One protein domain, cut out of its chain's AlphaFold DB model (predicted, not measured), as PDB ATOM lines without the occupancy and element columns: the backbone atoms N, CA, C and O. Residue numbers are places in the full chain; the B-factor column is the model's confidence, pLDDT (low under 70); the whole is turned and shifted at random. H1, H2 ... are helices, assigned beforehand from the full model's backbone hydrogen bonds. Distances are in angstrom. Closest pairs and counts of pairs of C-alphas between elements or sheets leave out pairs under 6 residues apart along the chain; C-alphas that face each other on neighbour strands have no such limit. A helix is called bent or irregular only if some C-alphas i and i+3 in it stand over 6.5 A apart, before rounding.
ATOM      1  N   ALA A   2      54.099 -56.176  -9.291       95.56
ATOM      2  CA  ALA A   2      52.878 -55.771  -8.560       95.56
ATOM      3  C   ALA A   2      53.084 -55.476  -7.056       95.56
ATOM      4  O   ALA A   2      52.603 -54.474  -6.537       95.56
ATOM      5  N   LYS A   3      53.858 -56.317  -6.351       96.50
ATOM      6  CA  LYS A   3      54.214 -56.084  -4.938       96.50
ATOM      7  C   LYS A   3      54.971 -54.765  -4.733       96.50
ATOM      8  O   LYS A   3      54.751 -54.103  -3.725       96.50
ATOM      9  N   GLN A   4      55.843 -54.409  -5.678       97.12
ATOM     10  CA  GLN A   4      56.636 -53.183  -5.637       97.12
ATOM     11  C   GLN A   4      55.739 -51.959  -5.849       97.12
ATOM     12  O   GLN A   4      55.735 -51.083  -4.998       97.12
ATOM     13  N   ILE A   5      54.877 -51.981  -6.874       96.62
ATOM     14  CA  ILE A   5      53.881 -50.925  -7.135       96.62
ATOM     15  C   ILE A   5      53.032 -50.654  -5.887       96.62
ATOM     16  O   ILE A   5      52.922 -49.516  -5.439       96.62
ATOM     17  N   ARG A   6      52.492 -51.710  -5.267       96.44
ATOM     18  CA  ARG A   6      51.720 -51.580  -4.025       96.44
ATOM     19  C   ARG A   6      52.534 -50.950  -2.895       96.44
ATOM     20  O   ARG A   6      52.016 -50.109  -2.166       96.44
ATOM     21  N   ALA A   7      53.773 -51.403  -2.707       96.62
ATOM     22  CA  ALA A   7      54.643 -50.890  -1.656       96.62
ATOM     23  C   ALA A   7      54.981 -49.411  -1.873       96.62
ATOM     24  O   ALA A   7      55.003 -48.657  -0.906       96.62
ATOM     25  N   ASP A   8      55.198 -49.000  -3.120       97.06
ATOM     26  CA  ASP A   8      55.522 -47.619  -3.464       97.06
ATOM     27  C   ASP A   8      54.327 -46.693  -3.243       97.06
ATOM     28  O   ASP A   8      54.484 -45.663  -2.595       97.06
ATOM     29  N   LEU A   9      53.116 -47.103  -3.631       96.44
ATOM     30  CA  LEU A   9      51.896 -46.340  -3.336       96.44
ATOM     31  C   LEU A   9      51.676 -46.137  -1.832       96.44
ATOM     32  O   LEU A   9      51.320 -45.047  -1.403       96.44
ATOM     33  N   LEU A  10      51.927 -47.166  -1.016       95.88
ATOM     34  CA  LEU A  10      51.771 -47.087   0.443       95.88
ATOM     35  C   LEU A  10      52.854 -46.244   1.135       95.88
ATOM     36  O   LEU A  10      52.730 -45.960   2.327       95.88
ATOM     37  N   ARG A  11      53.926 -45.873   0.424       96.25
ATOM     38  CA  ARG A  11      54.979 -44.980   0.930       96.25
ATOM     39  C   ARG A  11      54.688 -43.507   0.655       96.25
ATOM     40  O   ARG A  11      55.312 -42.669   1.297       96.25
ATOM     41  N   VAL A  12      53.772 -43.196  -0.264       96.12
ATOM     42  CA  VAL A  12      53.382 -41.818  -0.591       96.12
ATOM     43  C   VAL A  12      52.489 -41.269   0.531       96.12
ATOM     44  O   VAL A  12      51.405 -41.816   0.752       96.12
ATOM     45  N   PRO A  13      52.901 -40.211   1.255       94.19
ATOM     46  CA  PRO A  13      52.138 -39.682   2.389       94.19
ATOM     47  C   PRO A  13      50.713 -39.241   2.031       94.19
ATOM     48  O   PRO A  13      49.782 -39.458   2.803       94.19
ATOM     49  N   GLU A  14      50.519 -38.670   0.845       93.94
ATOM     50  CA  GLU A  14      49.227 -38.185   0.351       93.94
ATOM     51  C   GLU A  14      48.222 -39.325   0.110       93.94
ATOM     52  O   GLU A  14      47.002 -39.105   0.118       93.94
ATOM     53  N   LEU A  15      48.738 -40.546  -0.070       96.50
ATOM     54  CA  LEU A  15      47.990 -41.770  -0.345       96.50
ATOM     55  C   LEU A  15      47.840 -42.668   0.888       96.50
ATOM     56  O   LEU A  15      47.503 -43.846   0.772       96.50
ATOM     57  N   ASP A  16      48.062 -42.141   2.089       94.69
ATOM     58  CA  ASP A  16      48.027 -42.934   3.316       94.69
ATOM     59  C   ASP A  16      46.671 -43.606   3.608       94.69
ATOM     60  O   ASP A  16      46.615 -44.633   4.290       94.69
ATOM     61  N   TYR A  17      45.588 -43.080   3.034       96.44
ATOM     62  CA  TYR A  17      44.250 -43.671   3.056       96.44
ATOM     63  C   TYR A  17      44.197 -45.063   2.415       96.44
ATOM     64  O   TYR A  17      43.342 -45.868   2.785       96.44
ATOM     65  N   LEU A  18      45.132 -45.385   1.513       97.12
ATOM     66  CA  LEU A  18      45.267 -46.714   0.913       97.12
ATOM     67  C   LEU A  18      45.646 -47.794   1.936       97.12
ATOM     68  O   LEU A  18      45.511 -48.984   1.651       97.12
ATOM     69  N   ALA A  19      46.108 -47.405   3.129       94.06
ATOM     70  CA  ALA A  19      46.321 -48.325   4.242       94.06
ATOM     71  C   ALA A  19      45.009 -48.752   4.928       94.06
ATOM     72  O   ALA A  19      45.025 -49.684   5.741       94.06
ATOM     73  N   ASP A  20      43.879 -48.088   4.649       96.25
ATOM     74  CA  ASP A  20      42.587 -48.534   5.159       96.25
ATOM     75  C   ASP A  20      42.147 -49.834   4.482       96.25
ATOM     76  O   ASP A  20      42.322 -50.047   3.280       96.25
ATOM     77  N   SER A  21      41.523 -50.716   5.262       94.44
ATOM     78  CA  SER A  21      41.161 -52.053   4.798       94.44
ATOM     79  C   SER A  21      40.178 -52.030   3.627       94.44
ATOM     80  O   SER A  21      40.235 -52.941   2.804       94.44
ATOM     81  N   SER A  22      39.342 -50.988   3.505       95.12
ATOM     82  CA  SER A  22      38.380 -50.829   2.404       95.12
ATOM     83  C   SER A  22      39.036 -50.741   1.025       95.12
ATOM     84  O   SER A  22      38.400 -51.066   0.029       95.12
ATOM     85  N   PHE A  23      40.305 -50.329   0.956       96.25
ATOM     86  CA  PHE A  23      41.046 -50.200  -0.297       96.25
ATOM     87  C   PHE A  23      41.926 -51.413  -0.613       96.25
ATOM     88  O   PHE A  23      42.507 -51.462  -1.692       96.25
ATOM     89  N   THR A  24      42.019 -52.413   0.272       95.25
ATOM     90  CA  THR A  24      42.990 -53.520   0.147       95.25
ATOM     91  C   THR A  24      42.850 -54.290  -1.164       95.25
ATOM     92  O   THR A  24      43.835 -54.456  -1.889       95.25
ATOM     93  N   ASP A  25      41.634 -54.735  -1.479       96.75
ATOM     94  CA  ASP A  25      41.372 -55.559  -2.662       96.75
ATOM     95  C   ASP A  25      41.502 -54.744  -3.946       96.75
ATOM     96  O   ASP A  25      42.071 -55.208  -4.935       96.75
ATOM     97  N   LEU A  26      41.036 -53.493  -3.914       96.94
ATOM     98  CA  LEU A  26      41.132 -52.582  -5.048       96.94
ATOM     99  C   LEU A  26      42.592 -52.215  -5.348       96.94
ATOM    100  O   LEU A  26      43.010 -52.253  -6.504       96.94
ATOM    101  N   LEU A  27      43.383 -51.931  -4.313       97.69
ATOM    102  CA  LEU A  27      44.815 -51.661  -4.418       97.69
ATOM    103  C   LEU A  27      45.572 -52.875  -4.961       97.69
ATOM    104  O   LEU A  27      46.464 -52.726  -5.797       97.69
ATOM    105  N   PHE A  28      45.218 -54.082  -4.513       97.44
ATOM    106  CA  PHE A  28      45.784 -55.314  -5.052       97.44
ATOM    107  C   PHE A  28      45.435 -55.493  -6.535       97.44
ATOM    108  O   PHE A  28      46.334 -55.710  -7.349       97.44
ATOM    109  N   ALA A  29      44.159 -55.340  -6.900       97.88
ATOM    110  CA  ALA A  29      43.696 -55.457  -8.278       97.88
ATOM    111  C   ALA A  29      44.376 -54.441  -9.206       97.88
ATOM    112  O   ALA A  29      44.827 -54.819 -10.288       97.88
ATOM    113  N   PHE A  30      44.500 -53.183  -8.770       98.06
ATOM    114  CA  PHE A  30      45.235 -52.145  -9.492       98.06
ATOM    115  C   PHE A  30      46.698 -52.530  -9.683       98.06
ATOM    116  O   PHE A  30      47.179 -52.567 -10.807       98.06
ATOM    117  N   SER A  31      47.386 -52.905  -8.604       97.88
ATOM    118  CA  SER A  31      48.817 -53.227  -8.657       97.88
ATOM    119  C   SER A  31      49.120 -54.399  -9.597       97.88
ATOM    120  O   SER A  31      50.179 -54.439 -10.219       97.88
ATOM    121  N   VAL A  32      48.203 -55.368  -9.701       98.12
ATOM    122  CA  VAL A  32      48.304 -56.481 -10.655       98.12
ATOM    123  C   VAL A  32      48.021 -56.019 -12.085       98.12
ATOM    124  O   VAL A  32      48.745 -56.432 -12.988       98.12
ATOM    125  N   ALA A  33      46.993 -55.195 -12.301       97.62
ATOM    126  CA  ALA A  33      46.658 -54.672 -13.625       97.62
ATOM    127  C   ALA A  33      47.789 -53.799 -14.188       97.62
ATOM    128  O   ALA A  33      48.270 -54.076 -15.280       97.62
ATOM    129  N   GLU A  34      48.279 -52.849 -13.394       97.25
ATOM    130  CA  GLU A  34      49.403 -51.965 -13.717       97.25
ATOM    131  C   GLU A  34      50.679 -52.762 -14.026       97.25
ATOM    132  O   GLU A  34      51.370 -52.508 -15.007       97.25
ATOM    133  N   ALA A  35      50.994 -53.781 -13.219       97.19
ATOM    134  CA  ALA A  35      52.151 -54.634 -13.480       97.19
ATOM    135  C   ALA A  35      52.032 -55.399 -14.804       97.19
ATOM    136  O   ALA A  35      53.031 -55.590 -15.488       97.19
ATOM    137  N   ARG A  36      50.830 -55.879 -15.141       96.19
ATOM    138  CA  ARG A  36      50.591 -56.593 -16.401       96.19
ATOM    139  C   ARG A  36      50.704 -55.659 -17.593       96.19
ATOM    140  O   ARG A  36      51.334 -56.039 -18.569       96.19
ATOM    141  N   GLU A  37      50.120 -54.471 -17.495       95.75
ATOM    142  CA  GLU A  37      50.238 -53.442 -18.523       95.75
ATOM    143  C   GLU A  37      51.702 -53.087 -18.779       95.75
ATOM    144  O   GLU A  37      52.143 -53.193 -19.915       95.75
ATOM    145  N   ARG A  38      52.478 -52.763 -17.736       95.00
ATOM    146  CA  ARG A  38      53.895 -52.398 -17.895       95.00
ATOM    147  C   ARG A  38      54.711 -53.494 -18.561       95.00
ATOM    148  O   ARG A  38      55.414 -53.213 -19.517       95.00
ATOM    149  N   VAL A  39      54.572 -54.741 -18.106       94.62
ATOM    150  CA  VAL A  39      55.276 -55.879 -18.721       94.62
ATOM    151  C   VAL A  39      54.858 -56.068 -20.181       94.62
ATOM    152  O   VAL A  39      55.691 -56.401 -21.016       94.62
ATOM    153  N   PHE A  40      53.577 -55.867 -20.497       92.25
ATOM    154  CA  PHE A  40      53.077 -56.009 -21.861       92.25
ATOM    155  C   PHE A  40      53.587 -54.894 -22.781       92.25
ATOM    156  O   PHE A  40      54.019 -55.180 -23.892       92.25
ATOM    157  N   VAL A  41      53.579 -53.644 -22.315       90.12
ATOM    158  CA  VAL A  41      54.103 -52.491 -23.060       90.12
ATOM    159  C   VAL A  41      55.614 -52.612 -23.252       90.12
ATOM    160  O   VAL A  41      56.074 -52.499 -24.379       90.12
ATOM    161  N   GLU A  42      56.371 -52.954 -22.204       92.12
ATOM    162  CA  GLU A  42      57.821 -53.201 -22.302       92.12
ATOM    163  C   GLU A  42      58.149 -54.309 -23.314       92.12
ATOM    164  O   GLU A  42      59.139 -54.224 -24.036       92.12
ATOM    165  N   TRP A  43      57.320 -55.354 -23.381       90.62
ATOM    166  CA  TRP A  43      57.462 -56.399 -24.391       90.62
ATOM    167  C   TRP A  43      57.156 -55.882 -25.805       90.62
ATOM    168  O   TRP A  43      57.920 -56.177 -26.722       90.62
ATOM    169  N   MET A  44      56.086 -55.097 -25.983       88.44
ATOM    170  CA  MET A  44      55.740 -54.512 -27.285       88.44
ATOM    171  C   MET A  44      56.787 -53.515 -27.789       88.44
ATOM    172  O   MET A  44      57.046 -53.486 -28.987       88.44
ATOM    173  N   ASP A  45      57.412 -52.737 -26.903       87.75
ATOM    174  CA  ASP A  45      58.475 -51.787 -27.261       87.75
ATOM    175  C   ASP A  45      59.711 -52.488 -27.862       87.75
ATOM    176  O   ASP A  45      60.521 -51.860 -28.543       87.75
ATOM    177  N   GLY A  46      59.860 -53.796 -27.620       87.94
ATOM    178  CA  GLY A  46      60.900 -54.633 -28.217       87.94
ATOM    179  C   GLY A  46      60.555 -55.215 -29.593       87.94
ATOM    180  O   GLY A  46      61.412 -55.874 -30.182       87.94
ATOM    181  N   LEU A  47      59.331 -55.015 -30.095       86.38
ATOM    182  CA  LEU A  47      58.868 -55.538 -31.382       86.38
ATOM    183  C   LEU A  47      59.044 -54.517 -32.510       86.38
ATOM    184  O   LEU A  47      58.993 -53.304 -32.297       86.38
ATOM    185  N   SER A  48      59.181 -55.009 -33.743       85.81
ATOM    186  CA  SER A  48      58.956 -54.169 -34.924       85.81
ATOM    187  C   SER A  48      57.482 -53.753 -35.036       85.81
ATOM    188  O   SER A  48      56.592 -54.373 -34.449       85.81
ATOM    189  N   ILE A  49      57.198 -52.701 -35.809       79.81
ATOM    190  CA  ILE A  49      55.827 -52.196 -35.999       79.81
ATOM    191  C   ILE A  49      54.943 -53.271 -36.645       79.81
ATOM    192  O   ILE A  49      53.777 -53.419 -36.282       79.81
ATOM    193  N   GLU A  50      55.504 -54.040 -37.576       80.19
ATOM    194  CA  GLU A  50      54.837 -55.135 -38.269       80.19
ATOM    195  C   GLU A  50      54.453 -56.264 -37.302       80.19
ATOM    196  O   GLU A  50      53.331 -56.767 -37.357       80.19
ATOM    197  N   GLU A  51      55.352 -56.619 -36.381       79.62
ATOM    198  CA  GLU A  51      55.108 -57.629 -35.345       79.62
ATOM    199  C   GLU A  51      54.117 -57.138 -34.283       79.62
ATOM    200  O   GLU A  51      53.275 -57.904 -33.820       79.62
ATOM    201  N   ALA A  52      54.163 -55.855 -33.918       74.06
ATOM    202  CA  ALA A  52      53.218 -55.260 -32.974       74.06
ATOM    203  C   ALA A  52      51.797 -55.133 -33.559       74.06
ATOM    204  O   ALA A  52      50.807 -55.185 -32.823       74.06
ATOM    205  N   ALA A  53      51.675 -54.970 -34.880       72.19
ATOM    206  CA  ALA A  53      50.391 -54.808 -35.554       72.19
ATOM    207  C   ALA A  53      49.575 -56.111 -35.639       72.19
ATOM    208  O   ALA A  53      48.344 -56.044 -35.651       72.19
ATOM    209  N   SER A  54      50.218 -57.285 -35.682       65.62
ATOM    210  CA  SER A  54      49.516 -58.571 -35.770       65.62
ATOM    211  C   SER A  54      50.360 -59.733 -35.258       65.62
ATOM    212  O   SER A  54      51.456 -59.981 -35.753       65.62
ATOM    213  N   ASP A  55      49.782 -60.540 -34.366       66.19
ATOM    214  CA  ASP A  55      50.332 -61.857 -34.047       66.19
ATOM    215  C   ASP A  55      50.053 -62.867 -35.182       66.19
ATOM    216  O   ASP A  55      49.214 -62.643 -36.062       66.19
ATOM    217  N   ALA A  56      50.726 -64.023 -35.151       60.72
ATOM    218  CA  ALA A  56      50.537 -65.105 -36.127       60.72
ATOM    219  C   ALA A  56      49.120 -65.736 -36.116       60.72
ATOM    220  O   ALA A  56      48.835 -66.624 -36.919       60.72
ATOM    221  N   ARG A  57      48.240 -65.316 -35.196       62.97
ATOM    222  CA  ARG A  57      46.851 -65.766 -35.018       62.97
ATOM    223  C   ARG A  57      45.833 -64.652 -35.321       62.97
ATOM    224  O   ARG A  57      44.640 -64.884 -35.143       62.97
ATOM    225  N   GLY A  58      46.278 -63.481 -35.789       62.88
ATOM    226  CA  GLY A  58      45.433 -62.347 -36.172       62.88
ATOM    227  C   GLY A  58      44.886 -61.503 -35.014       62.88
ATOM    228  O   GLY A  58      43.945 -60.744 -35.232       62.88
ATOM    229  N   THR A  59      45.429 -61.621 -33.795       64.00
ATOM    230  CA  THR A  59      45.018 -60.762 -32.669       64.00
ATOM    231  C   THR A  59      45.889 -59.500 -32.637       64.00
ATOM    232  O   THR A  59      47.110 -59.629 -32.520       64.00
ATOM    233  N   PRO A  60      45.324 -58.279 -32.710       74.88
ATOM    234  CA  PRO A  60      46.125 -57.061 -32.659       74.88
ATOM    235  C   PRO A  60      46.672 -56.846 -31.239       74.88
ATOM    236  O   PRO A  60      45.905 -56.592 -30.307       74.88
ATOM    237  N   HIS A  61      47.995 -56.886 -31.044       82.50
ATOM    238  CA  HIS A  61      48.603 -56.615 -29.730       82.50
ATOM    239  C   HIS A  61      48.253 -55.216 -29.207       82.50
ATOM    240  O   HIS A  61      48.086 -55.021 -28.003       82.50
ATOM    241  N   LEU A  62      48.032 -54.265 -30.119       83.00
ATOM    242  CA  LEU A  62      47.545 -52.921 -29.816       83.00
ATOM    243  C   LEU A  62      46.166 -52.912 -29.135       83.00
ATOM    244  O   LEU A  62      45.913 -52.068 -28.274       83.00
ATOM    245  N   GLU A  63      45.277 -53.843 -29.483       85.81
ATOM    246  CA  GLU A  63      43.967 -53.959 -28.837       85.81
ATOM    247  C   GLU A  63      44.126 -54.468 -27.402       85.81
ATOM    248  O   GLU A  63      43.609 -53.854 -26.470       85.81
ATOM    249  N   THR A  64      44.949 -55.502 -27.200       89.25
ATOM    250  CA  THR A  64      45.297 -55.992 -25.857       89.25
ATOM    251  C   THR A  64      45.962 -54.904 -25.007       89.25
ATOM    252  O   THR A  64      45.587 -54.723 -23.847       89.25
ATOM    253  N   ALA A  65      46.901 -54.131 -25.566       89.12
ATOM    254  CA  ALA A  65      47.526 -53.005 -24.869       89.12
ATOM    255  C   ALA A  65      46.478 -51.985 -24.410       89.12
ATOM    256  O   ALA A  65      46.464 -51.570 -23.249       89.12
ATOM    257  N   ARG A  66      45.551 -51.628 -25.308       90.75
ATOM    258  CA  ARG A  66      44.460 -50.700 -25.011       90.75
ATOM    259  C   ARG A  66      43.549 -51.229 -23.906       90.75
ATOM    260  O   ARG A  66      43.181 -50.467 -23.015       90.75
ATOM    261  N   GLU A  67      43.181 -52.505 -23.933       92.81
ATOM    262  CA  GLU A  67      42.350 -53.116 -22.891       92.81
ATOM    263  C   GLU A  67      43.030 -53.095 -21.518       92.81
ATOM    264  O   GLU A  67      42.391 -52.770 -20.510       92.81
ATOM    265  N   LEU A  68      44.329 -53.407 -21.471       94.12
ATOM    266  CA  LEU A  68      45.122 -53.365 -20.245       94.12
ATOM    267  C   LEU A  68      45.200 -51.940 -19.683       94.12
ATOM    268  O   LEU A  68      44.886 -51.753 -18.505       94.12
ATOM    269  N   MET A  69      45.495 -50.951 -20.533       94.88
ATOM    270  CA  MET A  69      45.544 -49.530 -20.167       94.88
ATOM    271  C   MET A  69      44.187 -49.009 -19.674       94.88
ATOM    272  O   MET A  69      44.092 -48.296 -18.674       94.88
ATOM    273  N   VAL A  70      43.087 -49.378 -20.338       95.50
ATOM    274  CA  VAL A  70      41.734 -48.996 -19.898       95.50
ATOM    275  C   VAL A  70      41.420 -49.609 -18.535       95.50
ATOM    276  O   VAL A  70      40.820 -48.954 -17.676       95.50
ATOM    277  N   ARG A  71      41.820 -50.865 -18.309       95.75
ATOM    278  CA  ARG A  71      41.591 -51.565 -17.043       95.75
ATOM    279  C   ARG A  71      42.374 -50.937 -15.890       95.75
ATOM    280  O   ARG A  71      41.773 -50.708 -14.837       95.75
ATOM    281  N   SER A  72      43.672 -50.684 -16.057       95.50
ATOM    282  CA  SER A  72      44.499 -50.029 -15.036       95.50
ATOM    283  C   SER A  72      43.979 -48.622 -14.737       95.50
ATOM    284  O   SER A  72      43.740 -48.309 -13.572       95.50
ATOM    285  N   SER A  73      43.646 -47.839 -15.769       94.50
ATOM    286  CA  SER A  73      43.091 -46.484 -15.643       94.50
ATOM    287  C   SER A  73      41.770 -46.462 -14.869       94.50
ATOM    288  O   SER A  73      41.575 -45.635 -13.977       94.50
ATOM    289  N   ARG A  74      40.858 -47.408 -15.138       94.81
ATOM    290  CA  ARG A  74      39.602 -47.535 -14.375       94.81
ATOM    291  C   ARG A  74      39.846 -47.835 -12.900       94.81
ATOM    292  O   ARG A  74      39.138 -47.317 -12.039       94.81
ATOM    293  N   LEU A  75      40.812 -48.700 -12.604       96.44
ATOM    294  CA  LEU A  75      41.166 -49.045 -11.229       96.44
ATOM    295  C   LEU A  75      41.859 -47.869 -10.526       96.44
ATOM    296  O   LEU A  75      41.527 -47.584  -9.378       96.44
ATOM    297  N   ALA A  76      42.732 -47.144 -11.228       95.81
ATOM    298  CA  ALA A  76      43.367 -45.918 -10.748       95.81
ATOM    299  C   ALA A  76      42.325 -44.849 -10.386       95.81
ATOM    300  O   ALA A  76      42.383 -44.278  -9.299       95.81
ATOM    301  N   ALA A  77      41.319 -44.636 -11.240       94.75
ATOM    302  CA  ALA A  77      40.230 -43.696 -10.971       94.75
ATOM    303  C   ALA A  77      39.451 -44.056  -9.698       94.75
ATOM    304  O   ALA A  77      39.214 -43.201  -8.850       94.75
ATOM    305  N   ARG A  78      39.126 -45.341  -9.509       95.06
ATOM    306  CA  ARG A  78      38.447 -45.825  -8.294       95.06
ATOM    307  C   ARG A  78      39.311 -45.729  -7.034       95.06
ATOM    308  O   ARG A  78      38.769 -45.692  -5.935       95.06
ATOM    309  N   LEU A  79      40.633 -45.711  -7.182       96.19
ATOM    310  CA  LEU A  79      41.573 -45.464  -6.087       96.19
ATOM    311  C   LEU A  79      41.793 -43.971  -5.812       96.19
ATOM    312  O   LEU A  79      42.488 -43.644  -4.856       96.19
ATOM    313  N   GLY A  80      41.234 -43.076  -6.633       95.50
ATOM    314  CA  GLY A  80      41.489 -41.639  -6.561       95.50
ATOM    315  C   GLY A  80      42.883 -41.228  -7.036       95.50
ATOM    316  O   GLY A  80      43.377 -40.188  -6.623       95.50
ATOM    317  N   LEU A  81      43.525 -42.051  -7.870       94.94
ATOM    318  CA  LEU A  81      44.831 -41.760  -8.472       94.94
ATOM    319  C   LEU A  81      44.708 -41.022  -9.814       94.94
ATOM    320  O   LEU A  81      45.705 -40.538 -10.343       94.94
ATOM    321  N   ALA A  82      43.502 -40.969 -10.387       90.50
ATOM    322  CA  ALA A  82      43.237 -40.213 -11.605       90.50
ATOM    323  C   ALA A  82      43.134 -38.702 -11.308       90.50
ATOM    324  O   ALA A  82      42.739 -38.340 -10.200       90.50
ATOM    325  N   PRO A  83      43.423 -37.822 -12.289       83.25
ATOM    326  CA  PRO A  83      43.313 -36.370 -12.113       83.25
ATOM    327  C   PRO A  83      41.893 -35.940 -11.725       83.25
ATOM    328  O   PRO A  83      41.700 -35.155 -10.800       83.25
ATOM    329  N   ASP A  84      40.902 -36.533 -12.392       88.38
ATOM    330  CA  ASP A  84      39.487 -36.256 -12.180       88.38
ATOM    331  C   ASP A  84      38.859 -37.367 -11.342       88.38
ATOM    332  O   ASP A  84      38.337 -38.364 -11.846       88.38
ATOM    333  N   VAL A  85      38.940 -37.205 -10.023       90.25
ATOM    334  CA  VAL A  85      38.333 -38.145  -9.076       90.25
ATOM    335  C   VAL A  85      36.830 -37.853  -8.957       90.25
ATOM    336  O   VAL A  85      36.463 -36.705  -8.720       90.25
ATOM    337  N   PRO A  86      35.930 -38.837  -9.095       91.81
ATOM    338  CA  PRO A  86      34.504 -38.653  -8.814       91.81
ATOM    339  C   PRO A  86      34.224 -38.262  -7.347       91.81
ATOM    340  O   PRO A  86      34.998 -38.613  -6.454       91.81
ATOM    341  N   GLU A  87      33.127 -37.544  -7.071       93.62
ATOM    342  CA  GLU A  87      32.820 -37.074  -5.704       93.62
ATOM    343  C   GLU A  87      32.611 -38.228  -4.717       93.62
ATOM    344  O   GLU A  87      33.130 -38.184  -3.606       93.62
ATOM    345  N   ASP A  88      31.955 -39.307  -5.141       94.88
ATOM    346  CA  ASP A  88      31.746 -40.505  -4.322       94.88
ATOM    347  C   ASP A  88      33.073 -41.161  -3.906       94.88
ATOM    348  O   ASP A  88      33.219 -41.649  -2.783       94.88
ATOM    349  N   VAL A  89      34.075 -41.139  -4.789       94.94
ATOM    350  CA  VAL A  89      35.423 -41.626  -4.479       94.94
ATOM    351  C   VAL A  89      36.136 -40.650  -3.538       94.94
ATOM    352  O   VAL A  89      36.797 -41.088  -2.594       94.94
ATOM    353  N   ARG A  90      35.975 -39.331  -3.724       95.25
ATOM    354  CA  ARG A  90      36.524 -38.320  -2.800       95.25
ATOM    355  C   ARG A  90      35.971 -38.473  -1.383       95.25
ATOM    356  O   ARG A  90      36.741 -38.376  -0.424       95.25
ATOM    357  N   GLU A  91      34.675 -38.735  -1.241       96.25
ATOM    358  CA  GLU A  91      34.038 -39.004   0.052       96.25
ATOM    359  C   GLU A  91      34.602 -40.273   0.701       96.25
ATOM    360  O   GLU A  91      35.064 -40.226   1.843       96.25
ATOM    361  N   GLN A  92      34.697 -41.379  -0.046       96.12
ATOM    362  CA  GLN A  92      35.304 -42.623   0.451       96.12
ATOM    363  C   GLN A  92      36.744 -42.419   0.942       96.12
ATOM    364  O   GLN A  92      37.138 -42.977   1.973       96.12
ATOM    365  N   ILE A  93      37.530 -41.606   0.229       96.69
ATOM    366  CA  ILE A  93      38.898 -41.243   0.620       96.69
ATOM    367  C   ILE A  93      38.895 -40.429   1.915       96.69
ATOM    368  O   ILE A  93      39.684 -40.717   2.818       96.69
ATOM    369  N   ARG A  94      38.009 -39.434   2.044       96.56
ATOM    370  CA  ARG A  94      37.883 -38.610   3.259       96.56
ATOM    371  C   ARG A  94      37.553 -39.465   4.483       96.56
ATOM    372  O   ARG A  94      38.199 -39.334   5.528       96.56
ATOM    373  N   ASP A  95      36.607 -40.384   4.338       97.12
ATOM    374  CA  ASP A  95      36.221 -41.292   5.414       97.12
ATOM    375  C   ASP A  95      37.358 -42.252   5.778       97.12
ATOM    376  O   ASP A  95      37.635 -42.488   6.957       97.12
ATOM    377  N   ALA A  96      38.065 -42.783   4.778       97.06
ATOM    378  CA  ALA A  96      39.215 -43.650   5.000       97.06
ATOM    379  C   ALA A  96      40.359 -42.926   5.717       97.06
ATOM    380  O   ALA A  96      40.910 -43.477   6.670       97.06
ATOM    381  N   ARG A  97      40.666 -41.675   5.345       96.88
ATOM    382  CA  ARG A  97      41.648 -40.837   6.057       96.88
ATOM    383  C   ARG A  97      41.279 -40.681   7.527       96.88
ATOM    384  O   ARG A  97      42.121 -40.893   8.398       96.88
ATOM    385  N   THR A  98      40.008 -40.404   7.809       96.38
ATOM    386  CA  THR A  98      39.500 -40.288   9.182       96.38
ATOM    387  C   THR A  98      39.688 -41.596   9.954       96.38
ATOM    388  O   THR A  98      40.225 -41.601  11.063       96.38
ATOM    389  N   ARG A  99      39.327 -42.742   9.361       96.56
ATOM    390  CA  ARG A  99      39.529 -44.061   9.988       96.56
ATOM    391  C   ARG A  99      41.002 -44.376  10.232       96.56
ATOM    392  O   ARG A  99      41.335 -44.932  11.281       96.56
ATOM    393  N   VAL A 100      41.886 -44.043   9.292       95.69
ATOM    394  CA  VAL A 100      43.336 -44.239   9.430       95.69
ATOM    395  C   VAL A 100      43.892 -43.378  10.563       95.69
ATOM    396  O   VAL A 100      44.632 -43.903  11.398       95.69
ATOM    397  N   ALA A 101      43.494 -42.107  10.649       95.12
ATOM    398  CA  ALA A 101      43.879 -41.214  11.740       95.12
ATOM    399  C   ALA A 101      43.449 -41.778  13.105       95.12
ATOM    400  O   ALA A 101      44.296 -42.012  13.968       95.12
ATOM    401  N   LEU A 102      42.173 -42.156  13.253       95.75
ATOM    402  CA  LEU A 102      41.651 -42.753  14.488       95.75
ATOM    403  C   LEU A 102      42.373 -44.057  14.868       95.75
ATOM    404  O   LEU A 102      42.643 -44.315  16.043       95.75
ATOM    405  N   LYS A 103      42.709 -44.909  13.891       94.94
ATOM    406  CA  LYS A 103      43.498 -46.131  14.135       94.94
ATOM    407  C   LYS A 103      44.906 -45.799  14.639       94.94
ATOM    408  O   LYS A 103      45.399 -46.490  15.534       94.94
ATOM    409  N   ARG A 104      45.553 -44.765  14.088       93.94
ATOM    410  CA  ARG A 104      46.885 -44.311  14.524       93.94
ATOM    411  C   ARG A 104      46.849 -43.754  15.941       93.94
ATOM    412  O   ARG A 104      47.671 -44.172  16.752       93.94
ATOM    413  N   GLU A 105      45.875 -42.909  16.258       95.00
ATOM    414  CA  GLU A 105      45.676 -42.360  17.604       95.00
ATOM    415  C   GLU A 105      45.461 -43.469  18.635       95.00
ATOM    416  O   GLU A 105      46.189 -43.548  19.622       95.00
ATOM    417  N   ARG A 106      44.552 -44.415  18.359       95.94
ATOM    418  CA  ARG A 106      44.316 -45.577  19.234       95.94
ATOM    419  C   ARG A 106      45.576 -46.413  19.442       95.94
ATOM    420  O   ARG A 106      45.811 -46.920  20.537       95.94
ATOM    421  N   LYS A 107      46.388 -46.594  18.397       95.31
ATOM    422  CA  LYS A 107      47.660 -47.323  18.495       95.31
ATOM    423  C   LYS A 107      48.684 -46.552  19.334       95.31
ATOM    424  O   LYS A 107      49.389 -47.175  20.123       95.31
ATOM    425  N   ALA A 108      48.757 -45.231  19.180       95.12
ATOM    426  CA  ALA A 108      49.632 -44.374  19.972       95.12
ATOM    427  C   ALA A 108      49.228 -44.371  21.452       95.12
ATOM    428  O   ALA A 108      50.087 -44.563  22.307       95.12
ATOM    429  N   GLN A 109      47.930 -44.266  21.746       95.62
ATOM    430  CA  GLN A 109      47.399 -44.340  23.106       95.62
ATOM    431  C   GLN A 109      47.747 -45.675  23.771       95.62
ATOM    432  O   GLN A 109      48.346 -45.687  24.842       95.62
ATOM    433  N   LYS A 110      47.468 -46.803  23.105       96.12
ATOM    434  CA  LYS A 110      47.819 -48.135  23.627       96.12
ATOM    435  C   LYS A 110      49.315 -48.293  23.883       96.12
ATOM    436  O   LYS A 110      49.707 -48.954  24.839       96.12
ATOM    437  N   LYS A 111      50.158 -47.708  23.025       95.81
ATOM    438  CA  LYS A 111      51.609 -47.712  23.227       95.81
ATOM    439  C   LYS A 111      51.997 -46.888  24.458       95.81
ATOM    440  O   LYS A 111      52.751 -47.384  25.282       95.81
ATOM    441  N   ALA A 112      51.449 -45.684  24.607       94.44
ATOM    442  CA  ALA A 112      51.712 -44.832  25.763       94.44
ATOM    443  C   ALA A 112      51.260 -45.487  27.081       94.44
ATOM    444  O   ALA A 112      51.988 -45.445  28.067       94.44
ATOM    445  N   GLU A 113      50.097 -46.145  27.086       94.69
ATOM    446  CA  GLU A 113      49.601 -46.918  28.232       94.69
ATOM    447  C   GLU A 113      50.540 -48.084  28.581       94.69
ATOM    448  O   GLU A 113      50.862 -48.292  29.752       94.69
ATOM    449  N   ALA A 114      51.027 -48.817  27.574       93.94
ATOM    450  CA  ALA A 114      51.986 -49.900  27.776       93.94
ATOM    451  C   ALA A 114      53.331 -49.393  28.326       93.94
ATOM    452  O   ALA A 114      53.857 -49.967  29.280       93.94
ATOM    453  N   ASP A 115      53.862 -48.302  27.773       94.88
ATOM    454  CA  ASP A 115      55.116 -47.692  28.222       94.88
ATOM    455  C   ASP A 115      54.985 -47.177  29.671       94.88
ATOM    456  O   ASP A 115      55.851 -47.440  30.509       94.88
ATOM    457  N   ALA A 116      53.854 -46.548  30.016       94.38
ATOM    458  CA  ALA A 116      53.562 -46.096  31.377       94.38
ATOM    459  C   ALA A 116      53.478 -47.258  32.382       94.38
ATOM    460  O   ALA A 116      53.973 -47.138  33.508       94.38
ATOM    461  N   LEU A 117      52.886 -48.389  31.979       94.31
ATOM    462  CA  LEU A 117      52.821 -49.597  32.800       94.31
ATOM    463  C   LEU A 117      54.222 -50.176  33.047       94.31
ATOM    464  O   LEU A 117      54.569 -50.495  34.185       94.31
ATOM    465  N   VAL A 118      55.049 -50.271  32.002       94.38
ATOM    466  CA  VAL A 118      56.440 -50.741  32.103       94.38
ATOM    467  C   VAL A 118      57.256 -49.841  33.029       94.38
ATOM    468  O   VAL A 118      57.985 -50.339  33.890       94.38
ATOM    469  N   ASP A 119      57.111 -48.523  32.908       94.19
ATOM    470  CA  ASP A 119      57.796 -47.575  33.783       94.19
ATOM    471  C   ASP A 119      57.315 -47.660  35.235       94.19
ATOM    472  O   ASP A 119      58.128 -47.557  36.157       94.19
ATOM    473  N   ALA A 120      56.021 -47.899  35.471       91.50
ATOM    474  CA  ALA A 120      55.497 -48.143  36.812       91.50
ATOM    475  C   ALA A 120      56.112 -49.406  37.439       91.50
ATOM    476  O   ALA A 120      56.599 -49.344  38.570       91.50
ATOM    477  N   PHE A 121      56.189 -50.514  36.690       90.25
ATOM    478  CA  PHE A 121      56.875 -51.731  37.139       90.25
ATOM    479  C   PHE A 121      58.364 -51.496  37.407       90.25
ATOM    480  O   PHE A 121      58.896 -51.971  38.413       90.25
ATOM    481  N   ARG A 122      59.049 -50.736  36.544       90.69
ATOM    482  CA  ARG A 122      60.464 -50.393  36.731       90.69
ATOM    483  C   ARG A 122      60.673 -49.580  38.009       90.69
ATOM    484  O   ARG A 122      61.557 -49.920  38.790       90.69
ATOM    485  N   ARG A 123      59.850 -48.553  38.255       84.44
ATOM    486  CA  ARG A 123      59.908 -47.741  39.484       84.44
ATOM    487  C   ARG A 123      59.637 -48.581  40.730       84.44
ATOM    488  O   ARG A 123      60.422 -48.518  41.671       84.44
ATOM    489  N   ALA A 124      58.598 -49.415  40.716       81.12
ATOM    490  CA  ALA A 124      58.285 -50.309  41.832       81.12
ATOM    491  C   ALA A 124      59.445 -51.274  42.140       81.12
ATOM    492  O   ALA A 124      59.796 -51.478  43.299       81.12
ATOM    493  N   ARG A 125      60.111 -51.805  41.107       76.25
ATOM    494  CA  ARG A 125      61.283 -52.681  41.257       76.25
ATOM    495  C   ARG A 125      62.527 -51.958  41.796       76.25
ATOM    496  O   ARG A 125      63.315 -52.587  42.492       76.25
ATOM    497  N   VAL A 126      62.713 -50.670  41.501       62.38
ATOM    498  CA  VAL A 126      63.803 -49.858  42.085       62.38
ATOM    499  C   VAL A 126      63.562 -49.599  43.575       62.38
ATOM    500  O   VAL A 126      64.504 -49.675  44.357       62.38
ATOM    501  N   VAL A 127      62.310 -49.364  43.977       60.03
ATOM    502  CA  VAL A 127      61.929 -49.196  45.394       60.03
ATOM    503  C   VAL A 127      62.061 -50.510  46.178       60.03
ATOM    504  O   VAL A 127      62.355 -50.491  47.366       60.03
ATOM    505  N   HIS A 128      61.913 -51.657  45.511       52.06
ATOM    506  CA  HIS A 128      62.103 -52.993  46.088       52.06
ATOM    507  C   HIS A 128      63.505 -53.583  45.857       52.06
ATOM    508  O   HIS A 128      63.674 -54.803  45.850       52.06
TER     509      HIS A 128
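AT A GLANCE: This is residues 2 to 128 of the 142 residues of an uncharacterized protein of Leifsonia naganoensis (UniProt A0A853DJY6). A lopsided V: helix H6 is one long arm, and H3 and H5, side by side and running opposite ways, make the other. Short H1 and H2 sit in the mouth of the V, H1 packing on H3 and H2 on H6, while little H4 lies at the far end of the H3 and H5 pair; residues 104 to 128 stick out. The printed part has 127 residues with six named helices, H1 to H6 in chain order, and no named strand: all helix. It is extended, with a radius of gyration of the C-alphas of 23.3 A and spans of 84 by 35 by 19 A.

HOW THE PARTS SIT: H1, residues 2 to 9, touches residues 27 to 35 of H3, residues 21 to 44, at a steep tilt of 62 degrees; the closest C-alphas, of Ala 2 and Ser 31, are 4.8 A apart. H2, residues 13 to 19, touches residues 93 to 100 of H6, residues 87 to 127, about perpendicular at 86 degrees, closest at the C-alphas of Tyr 17 and Arg 97, 4.9 A. H3 touches H5, residues 61 to 78, at a shallow tilt of 24 degrees, opposite ways, closest at the C-alphas of Ala 33 and Ser 72, 5.3 A. H4, residues 49 to 53, and H5 touch only at the corner, the C-alphas of Ala 52 and His 61 being 5.8 A apart. H5 and H6 are close but not clearly touching, at a steep tilt of 60 degrees; H1 and H6 are apart. Every O i to N i+4 pair is within hydrogen-bond range in H1, H4, H5 and H6, against 18 of 20 in H3 and 0 of 3 in H2, where 3 of 4 O i to N i+3 pairs are.

IN THESE COORDINATES: H1 begins at C-alpha 2 (52.878, -55.771, -8.560). H2 and H3 are irregular: C-alphas 14 and 17 are 7.9 A apart, and 22 and 25 are 7.5 A apart. H3 is 35.3 A long, H5 26.1 A and H6 60.0 A, ending at C-alpha 127 (61.929, -49.196, 45.394).

THE WHOLE: The C-alphas farthest apart, of Glu 50 and His 128, are 84.7 A apart. The printed part has no cut and no long link. The pLDDT is under 70 at residues 54 to 59 and 126 to 128.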